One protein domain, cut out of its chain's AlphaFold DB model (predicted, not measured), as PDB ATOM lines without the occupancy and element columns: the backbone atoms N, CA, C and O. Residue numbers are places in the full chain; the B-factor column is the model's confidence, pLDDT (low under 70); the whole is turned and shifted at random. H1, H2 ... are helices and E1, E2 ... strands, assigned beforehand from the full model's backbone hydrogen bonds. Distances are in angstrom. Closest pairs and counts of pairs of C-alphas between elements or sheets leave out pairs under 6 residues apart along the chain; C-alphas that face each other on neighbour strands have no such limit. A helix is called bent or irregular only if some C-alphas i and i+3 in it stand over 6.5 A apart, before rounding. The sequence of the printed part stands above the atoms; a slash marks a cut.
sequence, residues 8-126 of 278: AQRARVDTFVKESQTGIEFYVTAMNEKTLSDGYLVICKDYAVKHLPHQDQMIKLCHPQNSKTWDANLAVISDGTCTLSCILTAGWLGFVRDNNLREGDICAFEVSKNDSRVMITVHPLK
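Overview. This is residues 8 to 126 of the 278 residues of an uncharacterized protein of Aegilops tauschii subsp. strangulata (UniProt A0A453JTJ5). One strongly twisted sheet of seven strands is curled into a loose barrel that is not closed: the edge strands E1 and E2 come near each other without pairing. The short helices H3 and H4 sit at opposite ends of this barrel, H2 is beside H4, and H1 lies on the outside, with residues 18 to 23 sticking out. The printed part has 119 residues, with four named helices and seven named strands in the order H1 E1 H2 E2 H3 E3 E4 E5 H4 E6 E7, and the class is mixed, helices and strands. The sheet runs E1, E6, E7, E3, E4, E5, E2 and is mixed, with E7 and E3 parallel and the other neighbours antiparallel. The whole is compact, with a radius of gyration of the C-alphas of 13.7 A and spans of 39 by 32 by 27 A.

Along the chain. H1, residues 8 to 20, begins with C-alpha 8 at (7.600, -10.865, -3.263) and is 18.6 A long from first to last C-alpha. E1 is residues 27 to 30, H2 residues 33 to 37, E2 residues 41 to 44 and H3 residues 45 to 51. E3, residues 57 to 63, is 19.4 A long. E4, residues 66 to 78, is the longest strand at 33.7 A, ending with C-alpha 78 at (-18.673, 0.724, -21.005). E5 is residues 83 to 88, 14.4 A long, and H4 is residues 92 to 98. E6, residues 106 to 114, is 26.0 A long, and E7, residues 117 to 125, is 25.5 A long and ends with C-alpha 125 at (-0.942, -18.039, -5.475).

Arrangement. The sheet is a folded sheet, bent back on itself into two leaves that face each other: E1, E6, E7 and E3 face E5 and E2, with E4 as the hinge. E1 and E6 are antiparallel, with N 29 and O 107 at 3.1 A. The hairpin E6 and E7 has N 110 and O 121 at 2.9 A. E7 and E3 are parallel at 37 degrees, with N 120 and O 60 at 2.9 A. E3, E4 and E5 form a meander, each strand the antiparallel neighbour of the one before. E4 pairs with E3 over residues 66 to 74, where N 61 and O 70 are 2.8 A apart, and with E5 over residues 74 to 78, where N 75 and O 87 are 2.9 A apart. E5 and E2 are antiparallel, with N 43 and O 86 at 2.8 A. The closest C-alphas of the edge strands E1 and E2, those of Tyr 27 and Ile 43, are 7.8 A apart. The sheet curls round H3, whose closest C-alpha pair with E5 is Lys 45 and Ser 85 at 4.5 A. H4 is on the opposite face from H3, at a height over the sheet of 7.9 A, and lies only just over E3, on which 3 of its C-alphas fall. H2 and H4 only just touch, with 3 pairs of C-alphas within 8 A, the closest being Leu 36 and Val 96 at 6.7 A. H1 is on the sheet at a height of 9.5 A, over E6 and E7, and runs along the strands at 27 degrees to E6 on the local plane. Every O i to N i+4 pair is within hydrogen-bond range in H1, H2 and H4, and 2 of 3 are in H3.

Size, cuts and confidence. The C-alphas of Glu 19 and Gly 80 are the two farthest apart, at 39.3 A. The printed part has no cut and no long link. The mean pLDDT of the printed part is 77.2, and residues 21 to 23, 32 to 40, 79 to 82, 84, 89 to 91 and 114 to 117 are under 70.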
ATOM      1  N   ALA A   8       7.895  -9.469  -3.597       78.88
ATOM      2  CA  ALA A   8       7.600 -10.865  -3.263       78.88
ATOM      3  C   ALA A   8       6.376 -11.406  -4.023       78.88
ATOM      4  O   ALA A   8       6.333 -12.576  -4.396       78.88
ATOM      5  N   GLN A   9       5.366 -10.566  -4.268       79.69
ATOM      6  CA  GLN A   9       4.219 -10.950  -5.091       79.69
ATOM      7  C   GLN A   9       4.604 -11.109  -6.567       79.69
ATOM      8  O   GLN A   9       4.206 -12.090  -7.183       79.69
ATOM      9  N   ARG A  10       5.422 -10.199  -7.116       79.69
ATOM     10  CA  ARG A  10       5.958 -10.325  -8.483       79.69
ATOM     11  C   ARG A  10       6.737 -11.623  -8.675       79.69
ATOM     12  O   ARG A  10       6.407 -12.376  -9.577       79.69
ATOM     13  N   ALA A  11       7.663 -11.939  -7.770       81.50
ATOM     14  CA  ALA A  11       8.463 -13.162  -7.869       81.50
ATOM     15  C   ALA A  11       7.606 -14.443  -7.922       81.50
ATOM     16  O   ALA A  11       7.910 -15.365  -8.681       81.50
ATOM     17  N   ARG A  12       6.504 -14.497  -7.157       83.88
ATOM     18  CA  ARG A  12       5.545 -15.616  -7.202       83.88
ATOM     19  C   ARG A  12       4.839 -15.726  -8.551       83.88
ATOM     20  O   ARG A  12       4.687 -16.826  -9.069       83.88
ATOM     21  N   VAL A  13       4.424 -14.594  -9.114       82.00
ATOM     22  CA  VAL A  13       3.770 -14.539 -10.428       82.00
ATOM     23  C   VAL A  13       4.738 -14.964 -11.524       82.00
ATOM     24  O   VAL A  13       4.379 -15.802 -12.341       82.00
ATOM     25  N   ASP A  14       5.970 -14.457 -11.507       80.88
ATOM     26  CA  ASP A  14       6.993 -14.797 -12.500       80.88
ATOM     27  C   ASP A  14       7.326 -16.298 -12.466       80.88
ATOM     28  O   ASP A  14       7.458 -16.934 -13.513       80.88
ATOM     29  N   THR A  15       7.395 -16.877 -11.263       84.81
ATOM     30  CA  THR A  15       7.583 -18.325 -11.068       84.81
ATOM     31  C   THR A  15       6.413 -19.112 -11.664       84.81
ATOM     32  O   THR A  15       6.635 -19.976 -12.506       84.81
ATOM     33  N   PHE A  16       5.173 -18.752 -11.311       83.62
ATOM     34  CA  PHE A  16       3.965 -19.394 -11.838       83.62
ATOM     35  C   PHE A  16       3.876 -19.316 -13.370       83.62
ATOM     36  O   PHE A  16       3.623 -20.320 -14.031       83.62
ATOM     37  N   VAL A  17       4.124 -18.140 -13.955       77.75
ATOM     38  CA  VAL A  17       4.077 -17.948 -15.412       77.75
ATOM     39  C   VAL A  17       5.118 -18.829 -16.102       77.75
ATOM     40  O   VAL A  17       4.783 -19.504 -17.079       77.75
ATOM     41  N   LYS A  18       6.348 -18.887 -15.574       79.44
ATOM     42  CA  LYS A  18       7.425 -19.733 -16.107       79.44
ATOM     43  C   LYS A  18       7.087 -21.226 -16.036       79.44
ATOM     44  O   LYS A  18       7.368 -21.950 -16.987       79.44
ATOM     45  N   GLU A  19       6.493 -21.678 -14.934       78.38
ATOM     46  CA  GLU A  19       6.093 -23.078 -14.732       78.38
ATOM     47  C   GLU A  19       4.899 -23.483 -15.596       78.38
ATOM     48  O   GLU A  19       4.846 -24.616 -16.064       78.38
ATOM     49  N   SER A  20       3.969 -22.559 -15.854       72.06
ATOM     50  CA  SER A  20       2.769 -22.850 -16.639       72.06
ATOM     51  C   SER A  20       3.082 -23.249 -18.090       72.06
ATOM     52  O   SER A  20       2.325 -24.011 -18.678       72.06
ATOM     53  N   GLN A  21       4.176 -22.739 -18.679       63.31
ATOM     54  CA  GLN A  21       4.589 -22.969 -20.079       63.31
ATOM     55  C   GLN A  21       3.479 -22.740 -21.130       63.31
ATOM     56  O   GLN A  21       3.596 -23.182 -22.270       63.31
ATOM     57  N   THR A  22       2.402 -22.039 -20.771       62.34
ATOM     58  CA  THR A  22       1.157 -22.047 -21.553       62.34
ATOM     59  C   THR A  22       1.136 -21.046 -22.709       62.34
ATOM     60  O   THR A  22       0.279 -21.146 -23.579       62.34
ATOM     61  N   GLY A  23       2.033 -20.052 -22.736       64.94
ATOM     62  CA  GLY A  23       1.945 -18.930 -23.685       64.94
ATOM     63  C   GLY A  23       0.668 -18.081 -23.531       64.94
ATOM     64  O   GLY A  23       0.440 -17.177 -24.333       64.94
ATOM     65  N   ILE A  24      -0.156 -18.358 -22.510       70.88
ATOM     66  CA  ILE A  24      -1.429 -17.692 -22.228       70.88
ATOM     67  C   ILE A  24      -1.179 -16.418 -21.411       70.88
ATOM     68  O   ILE A  24      -0.348 -16.387 -20.500       70.88
ATOM     69  N   GLU A  25      -1.920 -15.351 -21.722       75.12
ATOM     70  CA  GLU A  25      -1.869 -14.092 -20.976       75.12
ATOM     71  C   GLU A  25      -2.803 -14.148 -19.755       75.12
ATOM     72  O   GLU A  25      -4.032 -14.188 -19.875       75.12
ATOM     73  N   PHE A  26      -2.219 -14.111 -18.557       81.75
ATOM     74  CA  PHE A  26      -2.968 -14.092 -17.302       81.75
ATOM     75  C   PHE A  26      -3.302 -12.665 -16.868       81.75
ATOM     76  O   PHE A  26      -2.443 -11.780 -16.875       81.75
ATOM     77  N   TYR A  27      -4.522 -12.450 -16.375       83.44
ATOM     78  CA  TYR A  27      -4.796 -11.276 -15.548       83.44
ATOM     79  C   TYR A  27      -4.359 -11.567 -14.120       83.44
ATOM     80  O   TYR A  27      -4.766 -12.571 -13.546       83.44
ATOM     81  N   VAL A  28      -3.546 -10.699 -13.528       82.38
ATOM     82  CA  VAL A  28      -3.002 -10.916 -12.184       82.38
ATOM     83  C   VAL A  28      -3.379  -9.764 -11.275       82.38
ATOM     84  O   VAL A  28      -3.187  -8.592 -11.608       82.38
ATOM     85  N   THR A  29      -3.883 -10.093 -10.089       82.00
ATOM     86  CA  THR A  29      -4.196  -9.082  -9.083       82.00
ATOM     87  C   THR A  29      -4.017  -9.605  -7.663       82.00
ATOM     88  O   THR A  29      -4.309 -10.764  -7.360       82.00
ATOM     89  N   ALA A  30      -3.519  -8.730  -6.788       80.88
ATOM     90  CA  ALA A  30      -3.458  -8.974  -5.359       80.88
ATOM     91  C   ALA A  30      -4.822  -8.700  -4.719       80.88
ATOM     92  O   ALA A  30      -5.424  -7.639  -4.917       80.88
ATOM     93  N   MET A  31      -5.278  -9.652  -3.915       80.69
ATOM     94  CA  MET A  31      -6.468  -9.524  -3.097       80.69
ATOM     95  C   MET A  31      -6.238  -8.441  -2.048       80.69
ATOM     96  O   MET A  31      -5.259  -8.461  -1.301       80.69
ATOM     97  N   ASN A  32      -7.157  -7.492  -1.985       69.25
ATOM     98  CA  ASN A  32      -7.199  -6.467  -0.951       69.25
ATOM     99  C   ASN A  32      -8.515  -6.574  -0.184       69.25
ATOM    100  O   ASN A  32      -9.452  -7.227  -0.645       69.25
ATOM    101  N   GLU A  33      -8.595  -5.899   0.963       62.97
ATOM    102  CA  GLU A  33      -9.789  -5.910   1.818       62.97
ATOM    103  C   GLU A  33     -11.084  -5.720   1.006       62.97
ATOM    104  O   GLU A  33     -11.987  -6.543   1.108       62.97
ATOM    105  N   LYS A  34     -11.118  -4.736   0.095       55.19
ATOM    106  CA  LYS A  34     -12.292  -4.431  -0.742       55.19
ATOM    107  C   LYS A  34     -12.684  -5.564  -1.686       55.19
ATOM    108  O   LYS A  34     -13.858  -5.864  -1.825       55.19
ATOM    109  N   THR A  35     -11.727  -6.211  -2.343       58.38
ATOM    110  CA  THR A  35     -12.026  -7.309  -3.287       58.38
ATOM    111  C   THR A  35     -12.508  -8.571  -2.582       58.38
ATOM    112  O   THR A  35     -13.224  -9.372  -3.176       58.38
ATOM    113  N   LEU A  36     -12.154  -8.730  -1.308       64.31
ATOM    114  CA  LEU A  36     -12.598  -9.836  -0.465       64.31
ATOM    115  C   LEU A  36     -13.927  -9.536   0.242       64.31
ATOM    116  O   LEU A  36     -14.660 -10.470   0.558       64.31
ATOM    117  N   SER A  37     -14.240  -8.259   0.499       52.62
ATOM    118  CA  SER A  37     -15.433  -7.839   1.249       52.62
ATOM    119  C   SER A  37     -16.584  -7.332   0.390       52.62
ATOM    120  O   SER A  37     -17.738  -7.577   0.728       52.62
ATOM    121  N   ASP A  38     -16.298  -6.619  -0.700       51.41
ATOM    122  CA  ASP A  38     -17.307  -5.875  -1.470       51.41
ATOM    123  C   ASP A  38     -18.091  -6.786  -2.423       51.41
ATOM    124  O   ASP A  38     -19.058  -6.373  -3.057       51.41
ATOM    125  N   GLY A  39     -17.669  -8.045  -2.513       59.94
ATOM    126  CA  GLY A  39     -18.304  -9.077  -3.309       59.94
ATOM    127  C   GLY A  39     -18.259  -8.864  -4.803       59.94
ATOM    128  O   GLY A  39     -19.048  -9.457  -5.534       59.94
ATOM    129  N   TYR A  40     -17.291  -8.071  -5.247       66.19
ATOM    130  CA  TYR A  40     -16.952  -7.963  -6.643       66.19
ATOM    131  C   TYR A  40     -15.450  -7.788  -6.863       66.19
ATOM    132  O   TYR A  40     -14.729  -7.246  -6.021       66.19
ATOM    133  N   LEU A  41     -14.985  -8.219  -8.033       79.56
ATOM    134  CA  LEU A  41     -13.624  -8.026  -8.513       79.56
ATOM    135  C   LEU A  41     -13.642  -7.268  -9.836       79.56
ATOM    136  O   LEU A  41     -14.266  -7.698 -10.799       79.56
ATOM    137  N   VAL A  42     -12.923  -6.146  -9.887       76.94
ATOM    138  CA  VAL A  42     -12.767  -5.341 -11.103       76.94
ATOM    139  C   VAL A  42     -11.568  -5.842 -11.904       76.94
ATOM    140  O   VAL A  42     -10.449  -5.845 -11.395       76.94
ATOM    141  N   ILE A  43     -11.797  -6.187 -13.168       78.19
ATOM    142  CA  ILE A  43     -10.781  -6.507 -14.172       78.19
ATOM    143  C   ILE A  43     -10.573  -5.268 -15.049       78.19
ATOM    144  O   ILE A  43     -11.526  -4.697 -15.584       78.19
ATOM    145  N   CYS A  44      -9.327  -4.802 -15.155       70.94
ATOM    146  CA  CYS A  44      -9.014  -3.526 -15.798       70.94
ATOM    147  C   CYS A  44      -9.226  -3.544 -17.321       70.94
ATOM    148  O   CYS A  44      -9.187  -4.599 -17.955       70.94
ATOM    149  N   LYS A  45      -9.394  -2.342 -17.895       74.62
ATOM    150  CA  LYS A  45      -9.609  -2.094 -19.330       74.62
ATOM    151  C   LYS A  45      -8.694  -2.919 -20.230       74.62
ATOM    152  O   LYS A  45      -9.178  -3.621 -21.109       74.62
ATOM    153  N   ASP A  46      -7.392  -2.831 -19.978       74.44
ATOM    154  CA  ASP A  46      -6.359  -3.336 -20.886       74.44
ATOM    155  C   ASP A  46      -6.449  -4.851 -21.082       74.44
ATOM    156  O   ASP A  46      -6.213  -5.346 -22.182       74.44
ATOM    157  N   TYR A  47      -6.837  -5.574 -20.029       78.00
ATOM    158  CA  TYR A  47      -7.083  -7.009 -20.105       78.00
ATOM    159  C   TYR A  47      -8.491  -7.313 -20.622       78.00
ATOM    160  O   TYR A  47      -8.672  -8.164 -21.492       78.00
ATOM    161  N   ALA A  48      -9.495  -6.592 -20.113       81.50
ATOM    162  CA  ALA A  48     -10.895  -6.824 -20.442       81.50
ATOM    163  C   ALA A  48     -11.182  -6.686 -21.943       81.50
ATOM    164  O   ALA A  48     -11.811  -7.564 -22.521       81.50
ATOM    165  N   VAL A  49     -10.672  -5.635 -22.592       78.81
ATOM    166  CA  VAL A  49     -10.908  -5.375 -24.023       78.81
ATOM    167  C   VAL A  49     -10.356  -6.491 -24.917       78.81
ATOM    168  O   VAL A  49     -10.929  -6.760 -25.967       78.81
ATOM    169  N   LYS A  50      -9.255  -7.138 -24.519       82.50
ATOM    170  CA  LYS A  50      -8.604  -8.189 -25.316       82.50
ATOM    171  C   LYS A  50      -9.232  -9.562 -25.093       82.50
ATOM    172  O   LYS A  50      -9.423 -10.328 -26.036       82.50
ATOM    173  N   HIS A  51      -9.534  -9.882 -23.835       82.19
ATOM    174  CA  HIS A  51      -9.759 -11.268 -23.417       82.19
ATOM    175  C   HIS A  51     -11.186 -11.550 -22.960       82.19
ATOM    176  O   HIS A  51     -11.631 -12.692 -23.059       82.19
ATOM    177  N   LEU A  52     -11.937 -10.541 -22.524       85.19
ATOM    178  CA  LEU A  52     -13.278 -10.702 -21.957       85.19
ATOM    179  C   LEU A  52     -14.382 -10.349 -22.974       85.19
ATOM    180  O   LEU A  52     -14.110  -9.706 -23.986       85.19
ATOM    181  N   PRO A  53     -15.624 -10.819 -22.759       80.50
ATOM    182  CA  PRO A  53     -16.770 -10.463 -23.597       80.50
ATOM    183  C   PRO A  53     -17.094  -8.964 -23.520       80.50
ATOM    184  O   PRO A  53     -16.805  -8.289 -22.532       80.50
ATOM    185  N   HIS A  54     -17.776  -8.465 -24.550       78.94
ATOM    186  CA  HIS A  54     -18.236  -7.074 -24.628       78.94
ATOM    187  C   HIS A  54     -19.666  -6.866 -24.107       78.94
ATOM    188  O   HIS A  54     -20.182  -5.753 -24.176       78.94
ATOM    189  N   GLN A  55     -20.305  -7.919 -23.596       75.81
ATOM    190  CA  GLN A  55     -21.651  -7.886 -23.030       75.81
ATOM    191  C   GLN A  55     -21.700  -8.667 -21.716       75.81
ATOM    192  O   GLN A  55     -20.895  -9.577 -21.496       75.81
ATOM    193  N   ASP A  56     -22.653  -8.296 -20.864       79.56
ATOM    194  CA  ASP A  56     -22.918  -8.967 -19.596       79.56
ATOM    195  C   ASP A  56     -23.262 -10.435 -19.829       79.56
ATOM    196  O   ASP A  56     -24.090 -10.767 -20.679       79.56
ATOM    197  N   GLN A  57     -22.651 -11.323 -19.050       80.69
ATOM    198  CA  GLN A  57     -22.962 -12.743 -19.130       80.69
ATOM    199  C   GLN A  57     -22.631 -13.497 -17.845       80.69
ATOM    200  O   GLN A  57     -21.705 -13.158 -17.100       80.69
ATOM    201  N   MET A  58     -23.357 -14.594 -17.642       80.88
ATOM    202  CA  MET A  58     -22.996 -15.608 -16.661       80.88
ATOM    203  C   MET A  58     -21.822 -16.430 -17.191       80.88
ATOM    204  O   MET A  58     -21.870 -16.976 -18.293       80.88
ATOM    205  N   ILE A  59     -20.772 -16.524 -16.389       86.88
ATOM    206  CA  ILE A  59     -19.566 -17.301 -16.659       86.88
ATOM    207  C   ILE A  59     -19.355 -18.337 -15.561       86.88
ATOM    208  O   ILE A  59     -19.960 -18.263 -14.491       86.88
ATOM    209  N   LYS A  60     -18.432 -19.270 -15.795       88.12
ATOM    210  CA  LYS A  60     -17.954 -20.176 -14.750       88.12
ATOM    211  C   LYS A  60     -16.570 -19.772 -14.279       88.12
ATOM    212  O   LYS A  60     -15.664 -19.604 -15.095       88.12
ATOM    213  N   LEU A  61     -16.418 -19.651 -12.964       89.38
ATOM    214  CA  LEU A  61     -15.120 -19.654 -12.307       89.38
ATOM    215  C   LEU A  61     -14.735 -21.100 -12.002       89.38
ATOM    216  O   LEU A  61     -15.553 -21.856 -11.472       89.38
ATOM    217  N   CYS A  62     -13.499 -21.466 -12.308       86.56
ATOM    218  CA  CYS A  62     -12.955 -22.802 -12.080       86.56
ATOM    219  C   CYS A  62     -11.712 -22.716 -11.190       86.56
ATOM    220  O   CYS A  62     -10.974 -21.732 -11.252       86.56
ATOM    221  N   HIS A  63     -11.463 -23.748 -10.385       84.94
ATOM    222  CA  HIS A  63     -10.192 -23.918  -9.683       84.94
ATOM    223  C   HIS A  63      -9.373 -25.010 -10.392       84.94
ATOM    224  O   HIS A  63      -9.929 -26.062 -10.693       84.94
ATOM    225  N   PRO A  64      -8.065 -24.829 -10.641       77.94
ATOM    226  CA  PRO A  64      -7.270 -25.773 -11.437       77.94
ATOM    227  C   PRO A  64      -7.167 -27.175 -10.816       77.94
ATOM    228  O   PRO A  64      -7.040 -28.165 -11.526       77.94
ATOM    229  N   GLN A  65      -7.217 -27.266  -9.484       70.69
ATOM    230  CA  GLN A  65      -6.979 -28.514  -8.744       70.69
ATOM    231  C   GLN A  65      -8.255 -29.214  -8.251       70.69
ATOM    232  O   GLN A  65      -8.163 -30.248  -7.596       70.69
ATOM    233  N   ASN A  66      -9.447 -28.654  -8.486       71.12
ATOM    234  CA  ASN A  66     -10.691 -29.312  -8.082       71.12
ATOM    235  C   ASN A  66     -11.785 -29.141  -9.138       71.12
ATOM    236  O   ASN A  66     -11.784 -28.194  -9.913       71.12
ATOM    237  N   SER A  67     -12.738 -30.071  -9.167       73.12
ATOM    238  CA  SER A  67     -13.837 -30.063 -10.140       73.12
ATOM    239  C   SER A  67     -14.963 -29.089  -9.781       73.12
ATOM    240  O   SER A  67     -15.997 -29.075 -10.450       73.12
ATOM    241  N   LYS A  68     -14.814 -28.305  -8.703       82.12
ATOM    242  CA  LYS A  68     -15.846 -27.366  -8.280       82.12
ATOM    243  C   LYS A  68     -15.800 -26.137  -9.180       82.12
ATOM    244  O   LYS A  68     -14.745 -25.561  -9.434       82.12
ATOM    245  N   THR A  69     -16.976 -25.725  -9.629       85.25
ATOM    246  CA  THR A  69     -17.164 -24.504 -10.409       85.25
ATOM    247  C   THR A  69     -18.127 -23.575  -9.691       85.25
ATOM    248  O   THR A  69     -19.052 -24.045  -9.026       85.25
ATOM    249  N   TRP A  70     -17.945 -22.271  -9.862       84.81
ATOM    250  CA  TRP A  70     -18.840 -21.249  -9.329       84.81
ATOM    251  C   TRP A  70     -19.433 -20.457 -10.487       84.81
ATOM    252  O   TRP A  70     -18.689 -19.899 -11.295       84.81
ATOM    253  N   ASP A  71     -20.758 -20.396 -10.562       82.19
ATOM    254  CA  ASP A  71     -21.428 -19.512 -11.509       82.19
ATOM    255  C   ASP A  71     -21.232 -18.066 -11.056       82.19
ATOM    256  O   ASP A  71     -21.516 -17.718  -9.906       82.19
ATOM    257  N   ALA A  72     -20.720 -17.231 -11.956       79.12
ATOM    258  CA  ALA A  72     -20.438 -15.839 -11.669       79.12
ATOM    259  C   ALA A  72     -20.988 -14.905 -12.739       79.12
ATOM    260  O   ALA A  72     -20.931 -15.205 -13.927       79.12
ATOM    261  N   ASN A  73     -21.484 -13.746 -12.316       79.69
ATOM    262  CA  ASN A  73     -21.925 -12.717 -13.249       79.69
ATOM    263  C   ASN A  73     -20.757 -11.791 -13.606       79.69
ATOM    264  O   ASN A  73     -20.200 -11.133 -12.717       79.69
ATOM    265  N   LEU A  74     -20.413 -11.729 -14.893       80.56
ATOM    266  CA  LEU A  74     -19.424 -10.812 -15.444       80.56
ATOM    267  C   LEU A  74     -20.150  -9.630 -16.094       80.56
ATOM    268  O   LEU A  74     -20.726  -9.776 -17.168       80.56
ATOM    269  N   ALA A  75     -20.103  -8.470 -15.442       77.75
ATOM    270  CA  ALA A  75     -20.713  -7.237 -15.932       77.75
ATOM    271  C   ALA A  75     -19.687  -6.362 -16.663       77.75
ATOM    272  O   ALA A  75     -18.569  -6.163 -16.176       77.75
ATOM    273  N   VAL A  76     -20.070  -5.807 -17.808       75.62
ATOM    274  CA  VAL A  76     -19.235  -4.945 -18.642       75.62
ATOM    275  C   VAL A  76     -19.532  -3.487 -18.324       75.62
ATOM    276  O   VAL A  76     -20.645  -2.995 -18.480       75.62
ATOM    277  N   ILE A  77     -18.502  -2.754 -17.910       72.12
ATOM    278  CA  ILE A  77     -18.580  -1.303 -17.751       72.12
ATOM    279  C   ILE A  77     -18.095  -0.679 -19.049       72.12
ATOM    280  O   ILE A  77     -16.933  -0.859 -19.418       72.12
ATOM    281  N   SER A  78     -18.967   0.052 -19.736       71.50
ATOM    282  CA  SER A  78     -18.673   0.724 -21.005       71.50
ATOM    283  C   SER A  78     -19.081   2.198 -20.955       71.50
ATOM    284  O   SER A  78     -19.906   2.587 -20.129       71.50
ATOM    285  N   ASP A  79     -18.511   3.013 -21.840       67.25
ATOM    286  CA  ASP A  79     -18.976   4.384 -22.116       67.25
ATOM    287  C   ASP A  79     -19.941   4.452 -23.317       67.25
ATOM    288  O   ASP A  79     -20.215   5.532 -23.837       67.25
ATOM    289  N   GLY A  80     -20.441   3.301 -23.778       62.22
ATOM    290  CA  GLY A  80     -21.253   3.175 -24.991       62.22
ATOM    291  C   GLY A  80     -20.451   3.030 -26.291       62.22
ATOM    292  O   GLY A  80     -21.029   2.636 -27.298       62.22
ATOM    293  N   THR A  81     -19.136   3.279 -26.279       65.31
ATOM    294  CA  THR A  81     -18.258   3.128 -27.458       65.31
ATOM    295  C   THR A  81     -17.180   2.067 -27.266       65.31
ATOM    296  O   THR A  81     -16.821   1.369 -28.212       65.31
ATOM    297  N   CYS A  82     -16.673   1.907 -26.040       64.00
ATOM    298  CA  CYS A  82     -15.661   0.912 -25.715       64.00
ATOM    299  C   CYS A  82     -15.847   0.319 -24.310       64.00
ATOM    300  O   CYS A  82     -16.373   0.957 -23.393       64.00
ATOM    301  N   THR A  83     -15.383  -0.918 -24.115       73.31
ATOM    302  CA  THR A  83     -15.282  -1.523 -22.780       73.31
ATOM    303  C   THR A  83     -14.236  -0.767 -21.955       73.31
ATOM    304  O   THR A  83     -13.079  -0.645 -22.358       73.31
ATOM    305  N   LEU A  84     -14.631  -0.269 -20.781       67.31
ATOM    306  CA  LEU A  84     -13.766   0.409 -19.812       67.31
ATOM    307  C   LEU A  84     -13.226  -0.541 -18.740       67.31
ATOM    308  O   LEU A  84     -12.119  -0.352 -18.250       67.31
ATOM    309  N   SER A  85     -14.009  -1.534 -18.326       74.44
ATOM    310  CA  SER A  85     -13.591  -2.599 -17.403       74.44
ATOM    311  C   SER A  85     -14.641  -3.704 -17.377       74.44
ATOM    312  O   SER A  85     -15.743  -3.528 -17.897       74.44
ATOM    313  N   CYS A  86     -14.319  -4.832 -16.754       75.31
ATOM    314  CA  CYS A  86     -15.314  -5.835 -16.390       75.31
ATOM    315  C   CYS A  86     -15.338  -6.023 -14.876       75.31
ATOM    316  O   CYS A  86     -14.335  -5.796 -14.200       75.31
ATOM    317  N   ILE A  87     -16.476  -6.445 -14.340       75.31
ATOM    318  CA  ILE A  87     -16.653  -6.700 -12.916       75.31
ATOM    319  C   ILE A  87     -17.219  -8.107 -12.737       75.31
ATOM    320  O   ILE A  87     -18.316  -8.399 -13.202       75.31
ATOM    321  N   LEU A  88     -16.488  -8.965 -12.029       74.50
ATOM    322  CA  LEU A  88     -17.030 -10.208 -11.482       74.50
ATOM    323  C   LEU A  88     -17.837  -9.863 -10.240       74.50
ATOM    324  O   LEU A  88     -17.298  -9.218  -9.349       74.50
ATOM    325  N   THR A  89     -19.105 -10.256 -10.179       69.75
ATOM    326  CA  THR A  89     -20.020  -9.881  -9.087       69.75
ATOM    327  C   THR A  89     -20.534 -11.116  -8.347       69.75
ATOM    328  O   THR A  89     -19.787 -11.727  -7.581       69.75
ATOM    329  N   ALA A  90     -21.789 -11.518  -8.579       67.31
ATOM    330  CA  ALA A  90     -22.359 -12.749  -8.034       67.31
ATOM    331  C   ALA A  90     -21.391 -13.926  -8.250       67.31
ATOM    332  O   ALA A  90     -20.711 -13.966  -9.271       67.31
ATOM    333  N   GLY A  91     -21.278 -14.834  -7.277       67.12
ATOM    334  CA  GLY A  91     -20.363 -15.985  -7.333       67.12
ATOM    335  C   GLY A  91     -18.926 -15.725  -6.861       67.12
ATOM    336  O   GLY A  91     -18.301 -16.633  -6.310       67.12
ATOM    337  N   TRP A  92     -18.409 -14.491  -6.959       80.69
ATOM    338  CA  TRP A  92     -17.025 -14.176  -6.569       80.69
ATOM    339  C   TRP A  92     -16.748 -14.404  -5.073       80.69
ATOM    340  O   TRP A  92     -15.754 -15.032  -4.715       80.69
ATOM    341  N   LEU A  93     -17.648 -13.982  -4.174       75.06
ATOM    342  CA  LEU A  93     -17.476 -14.246  -2.732       75.06
ATOM    343  C   LEU A  93     -17.529 -15.732  -2.384       75.06
ATOM    344  O   LEU A  93     -16.855 -16.166  -1.450       75.06
ATOM    345  N   GLY A  94     -18.333 -16.502  -3.121       78.19
ATOM    346  CA  GLY A  94     -18.379 -17.954  -2.980       78.19
ATOM    347  C   GLY A  94     -17.009 -18.554  -3.278       78.19
ATOM    348  O   GLY A  94     -16.470 -19.285  -2.448       78.19
ATOM    349  N   PHE A  95     -16.402 -18.141  -4.395       83.50
ATOM    350  CA  PHE A  95     -15.039 -18.519  -4.754       83.50
ATOM    351  C   PHE A  95     -14.022 -18.117  -3.672       83.50
ATOM    352  O   PHE A  95     -13.246 -18.957  -3.218       83.50
ATOM    353  N   VAL A  96     -14.045 -16.860  -3.214       81.31
ATOM    354  CA  VAL A  96     -13.141 -16.337  -2.169       81.31
ATOM    355  C   VAL A  96     -13.206 -17.177  -0.895       81.31
ATOM    356  O   VAL A  96     -12.169 -17.571  -0.355       81.31
ATOM    357  N   ARG A  97     -14.420 -17.469  -0.416       80.31
ATOM    358  CA  ARG A  97     -14.643 -18.212   0.826       80.31
ATOM    359  C   ARG A  97     -14.168 -19.653   0.709       80.31
ATOM    360  O   ARG A  97     -13.448 -20.124   1.587       80.31
ATOM    361  N   ASP A  98     -14.573 -20.328  -0.359       80.75
ATOM    362  CA  ASP A  98     -14.323 -21.755  -0.539       80.75
ATOM    363  C   ASP A  98     -12.842 -22.048  -0.813       80.75
ATOM    364  O   ASP A  98     -12.353 -23.114  -0.455       80.75
ATOM    365  N   ASN A  99     -12.116 -21.084  -1.391       82.56
ATOM    366  CA  ASN A  99     -10.674 -21.179  -1.620       82.56
ATOM    367  C   ASN A  99      -9.847 -20.494  -0.519       82.56
ATOM    368  O   ASN A  99      -8.622 -20.424  -0.627       82.56
ATOM    369  N   ASN A 100     -10.486 -20.008   0.553       83.06
ATOM    370  CA  ASN A 100      -9.852 -19.337   1.691       83.06
ATOM    371  C   ASN A 100      -8.893 -18.200   1.291       83.06
ATOM    372  O   ASN A 100      -7.816 -18.084   1.881       83.06
ATOM    373  N   LEU A 101      -9.272 -17.382   0.304       82.50
ATOM    374  CA  LEU A 101      -8.471 -16.229  -0.107       82.50
ATOM    375  C   LEU A 101      -8.416 -15.173   1.005       82.50
ATOM    376  O   LEU A 101      -9.412 -14.899   1.681       82.50
ATOM    377  N   ARG A 102      -7.244 -14.572   1.185       82.38
ATOM    378  CA  ARG A 102      -6.944 -13.556   2.198       82.38
ATOM    379  C   ARG A 102      -6.324 -12.322   1.570       82.38
ATOM    380  O   ARG A 102      -5.864 -12.334   0.432       82.38
ATOM    381  N   GLU A 103      -6.317 -11.232   2.327       81.56
ATOM    382  CA  GLU A 103      -5.627 -10.017   1.909       81.56
ATOM    383  C   GLU A 103      -4.139 -10.324   1.703       81.56
ATOM    384  O   GLU A 103      -3.511 -10.958   2.546       81.56
ATOM    385  N   GLY A 104      -3.593  -9.893   0.566       77.31
ATOM    386  CA  GLY A 104      -2.213 -10.172   0.172       77.31
ATOM    387  C   GLY A 104      -2.028 -11.426  -0.687       77.31
ATOM    388  O   GLY A 104      -1.005 -11.511  -1.378       77.31
ATOM    389  N   ASP A 105      -3.007 -12.342  -0.723       86.00
ATOM    390  CA  ASP A 105      -3.012 -13.443  -1.693       86.00
ATOM    391  C   ASP A 105      -3.091 -12.888  -3.116       86.00
ATOM    392  O   ASP A 105      -3.638 -11.813  -3.364       86.00
ATOM    393  N   ILE A 106      -2.544 -13.627  -4.074       86.00
ATOM    394  CA  ILE A 106      -2.595 -13.262  -5.489       86.00
ATOM    395  C   ILE A 106      -3.515 -14.249  -6.193       86.00
ATOM    396  O   ILE A 106      -3.500 -15.438  -5.884       86.00
ATOM    397  N   CYS A 107      -4.296 -13.772  -7.154       88.19
ATOM    398  CA  CYS A 107      -4.972 -14.642  -8.110       88.19
ATOM    399  C   CYS A 107      -4.486 -14.319  -9.521       88.19
ATOM    400  O   CYS A 107      -4.439 -13.145  -9.906       88.19
ATOM    401  N   ALA A 108      -4.142 -15.365 -10.269       86.12
ATOM    402  CA  ALA A 108      -3.953 -15.308 -11.712       86.12
ATOM    403  C   ALA A 108      -5.203 -15.878 -12.397       86.12
ATOM    404  O   ALA A 108      -5.697 -16.937 -12.018       86.12
ATOM    405  N   PHE A 109      -5.743 -15.154 -13.368       86.75
ATOM    406  CA  PHE A 109      -6.973 -15.490 -14.072       86.75
ATOM    407  C   PHE A 109      -6.624 -15.867 -15.504       86.75
ATOM    408  O   PHE A 109      -6.011 -15.083 -16.228       86.75
ATOM    409  N   GLU A 110      -7.033 -17.067 -15.886       87.06
ATOM    410  CA  GLU A 110      -6.849 -17.650 -17.204       87.06
ATOM    411  C   GLU A 110      -8.204 -17.719 -17.900       87.06
ATOM    412  O   GLU A 110      -9.141 -18.338 -17.389       87.06
ATOM    413  N   VAL A 111      -8.330 -17.062 -19.050       85.75
ATOM    414  CA  VAL A 111      -9.585 -17.038 -19.803       85.75
ATOM    415  C   VAL A 111      -9.548 -18.104 -20.889       85.75
ATOM    416  O   VAL A 111      -8.668 -18.092 -21.744       85.75
ATOM    417  N   SER A 112     -10.555 -18.976 -20.906       82.75
ATOM    418  CA  SER A 112     -10.818 -19.896 -22.014       82.75
ATOM    419  C   SER A 112     -12.183 -19.601 -22.635       82.75
ATOM    420  O   SER A 112     -13.147 -19.251 -21.946       82.75
ATOM    421  N   LYS A 113     -12.259 -19.695 -23.964       78.00
ATOM    422  CA  LYS A 113     -13.476 -19.452 -24.745       78.00
ATOM    423  C   LYS A 113     -13.826 -20.733 -25.493       78.00
ATOM    424  O   LYS A 113     -12.977 -21.261 -26.201       78.00
ATOM    425  N   ASN A 114     -15.056 -21.213 -25.347       68.19
ATOM    426  CA  ASN A 114     -15.581 -22.321 -26.144       68.19
ATOM    427  C   ASN A 114     -16.992 -21.973 -26.624       68.19
ATOM    428  O   ASN A 114     -17.846 -21.715 -25.779       68.19
ATOM    429  N   ASP A 115     -17.213 -21.925 -27.942       60.56
ATOM    430  CA  ASP A 115     -18.520 -21.749 -28.593       60.56
ATOM    431  C   ASP A 115     -19.470 -20.810 -27.830       60.56
ATOM    432  O   ASP A 115     -20.546 -21.209 -27.392       60.56
ATOM    433  N   SER A 116     -19.043 -19.555 -27.623       60.66
ATOM    434  CA  SER A 116     -19.722 -18.461 -26.889       60.66
ATOM    435  C   SER A 116     -19.734 -18.505 -25.351       60.66
ATOM    436  O   SER A 116     -20.086 -17.509 -24.722       60.66
ATOM    437  N   ARG A 117     -19.268 -19.581 -24.709       69.44
ATOM    438  CA  ARG A 117     -19.116 -19.655 -23.247       69.44
ATOM    439  C   ARG A 117     -17.699 -19.287 -22.825       69.44
ATOM    440  O   ARG A 117     -16.723 -19.900 -23.253       69.44
ATOM    441  N   VAL A 118     -17.597 -18.289 -21.952       82.56
ATOM    442  CA  VAL A 118     -16.333 -17.897 -21.321       82.56
ATOM    443  C   VAL A 118     -16.223 -18.593 -19.976       82.56
ATOM    444  O   VAL A 118     -17.132 -18.517 -19.146       82.56
ATOM    445  N   MET A 119     -15.095 -19.255 -19.759       87.69
ATOM    446  CA  MET A 119     -14.716 -19.801 -18.464       87.69
ATOM    447  C   MET A 119     -13.448 -19.108 -17.998       87.69
ATOM    448  O   MET A 119     -12.557 -18.813 -18.797       87.69
ATOM    449  N   ILE A 120     -13.377 -18.845 -16.699       90.31
ATOM    450  CA  ILE A 120     -12.198 -18.254 -16.085       90.31
ATOM    451  C   ILE A 120     -11.662 -19.224 -15.042       90.31
ATOM    452  O   ILE A 120     -12.284 -19.439 -14.001       90.31
ATOM    453  N   THR A 121     -10.493 -19.794 -15.309       88.56
ATOM    454  CA  THR A 121      -9.760 -20.564 -14.307       88.56
ATOM    455  C   THR A 121      -8.995 -19.586 -13.432       88.56
ATOM    456  O   THR A 121      -8.224 -18.758 -13.919       88.56
ATOM    457  N   VAL A 122      -9.240 -19.645 -12.129       90.75
ATOM    458  CA  VAL A 122      -8.597 -18.780 -11.145       90.75
ATOM    459  C   VAL A 122      -7.564 -19.611 -10.401       90.75
ATOM    460  O   VAL A 122      -7.910 -20.610  -9.774       90.75
ATOM    461  N   HIS A 123      -6.309 -19.180 -10.464       87.31
ATOM    462  CA  HIS A 123      -5.149 -19.808  -9.834       87.31
ATOM    463  C   HIS A 123      -4.751 -19.011  -8.578       87.31
ATOM    464  O   HIS A 123      -4.149 -17.938  -8.707       87.31
ATOM    465  N   PRO A 124      -5.091 -19.473  -7.357       88.81
ATOM    466  CA  PRO A 124      -4.658 -18.827  -6.121       88.81
ATOM    467  C   PRO A 124      -3.165 -19.063  -5.863       88.81
ATOM    468  O   PRO A 124      -2.741 -20.192  -5.640       88.81
ATOM    469  N   LEU A 125      -2.369 -17.994  -5.812       83.75
ATOM    470  CA  LEU A 125      -0.942 -18.039  -5.475       83.75
ATOM    471  C   LEU A 125      -0.750 -17.548  -4.032       83.75
ATOM    472  O   LEU A 125      -0.339 -16.407  -3.772       83.75
ATOM    473  N   LYS A 126      -1.129 -18.408  -3.084       81.62
ATOM    474  CA  LYS A 126      -1.080 -18.124  -1.641       81.62
ATOM    475  C   LYS A 126       0.355 -17.935  -1.151       81.62
ATOM    476  O   LYS A 126       1.318 -18.368  -1.780       81.62
TER     477      LYS A 126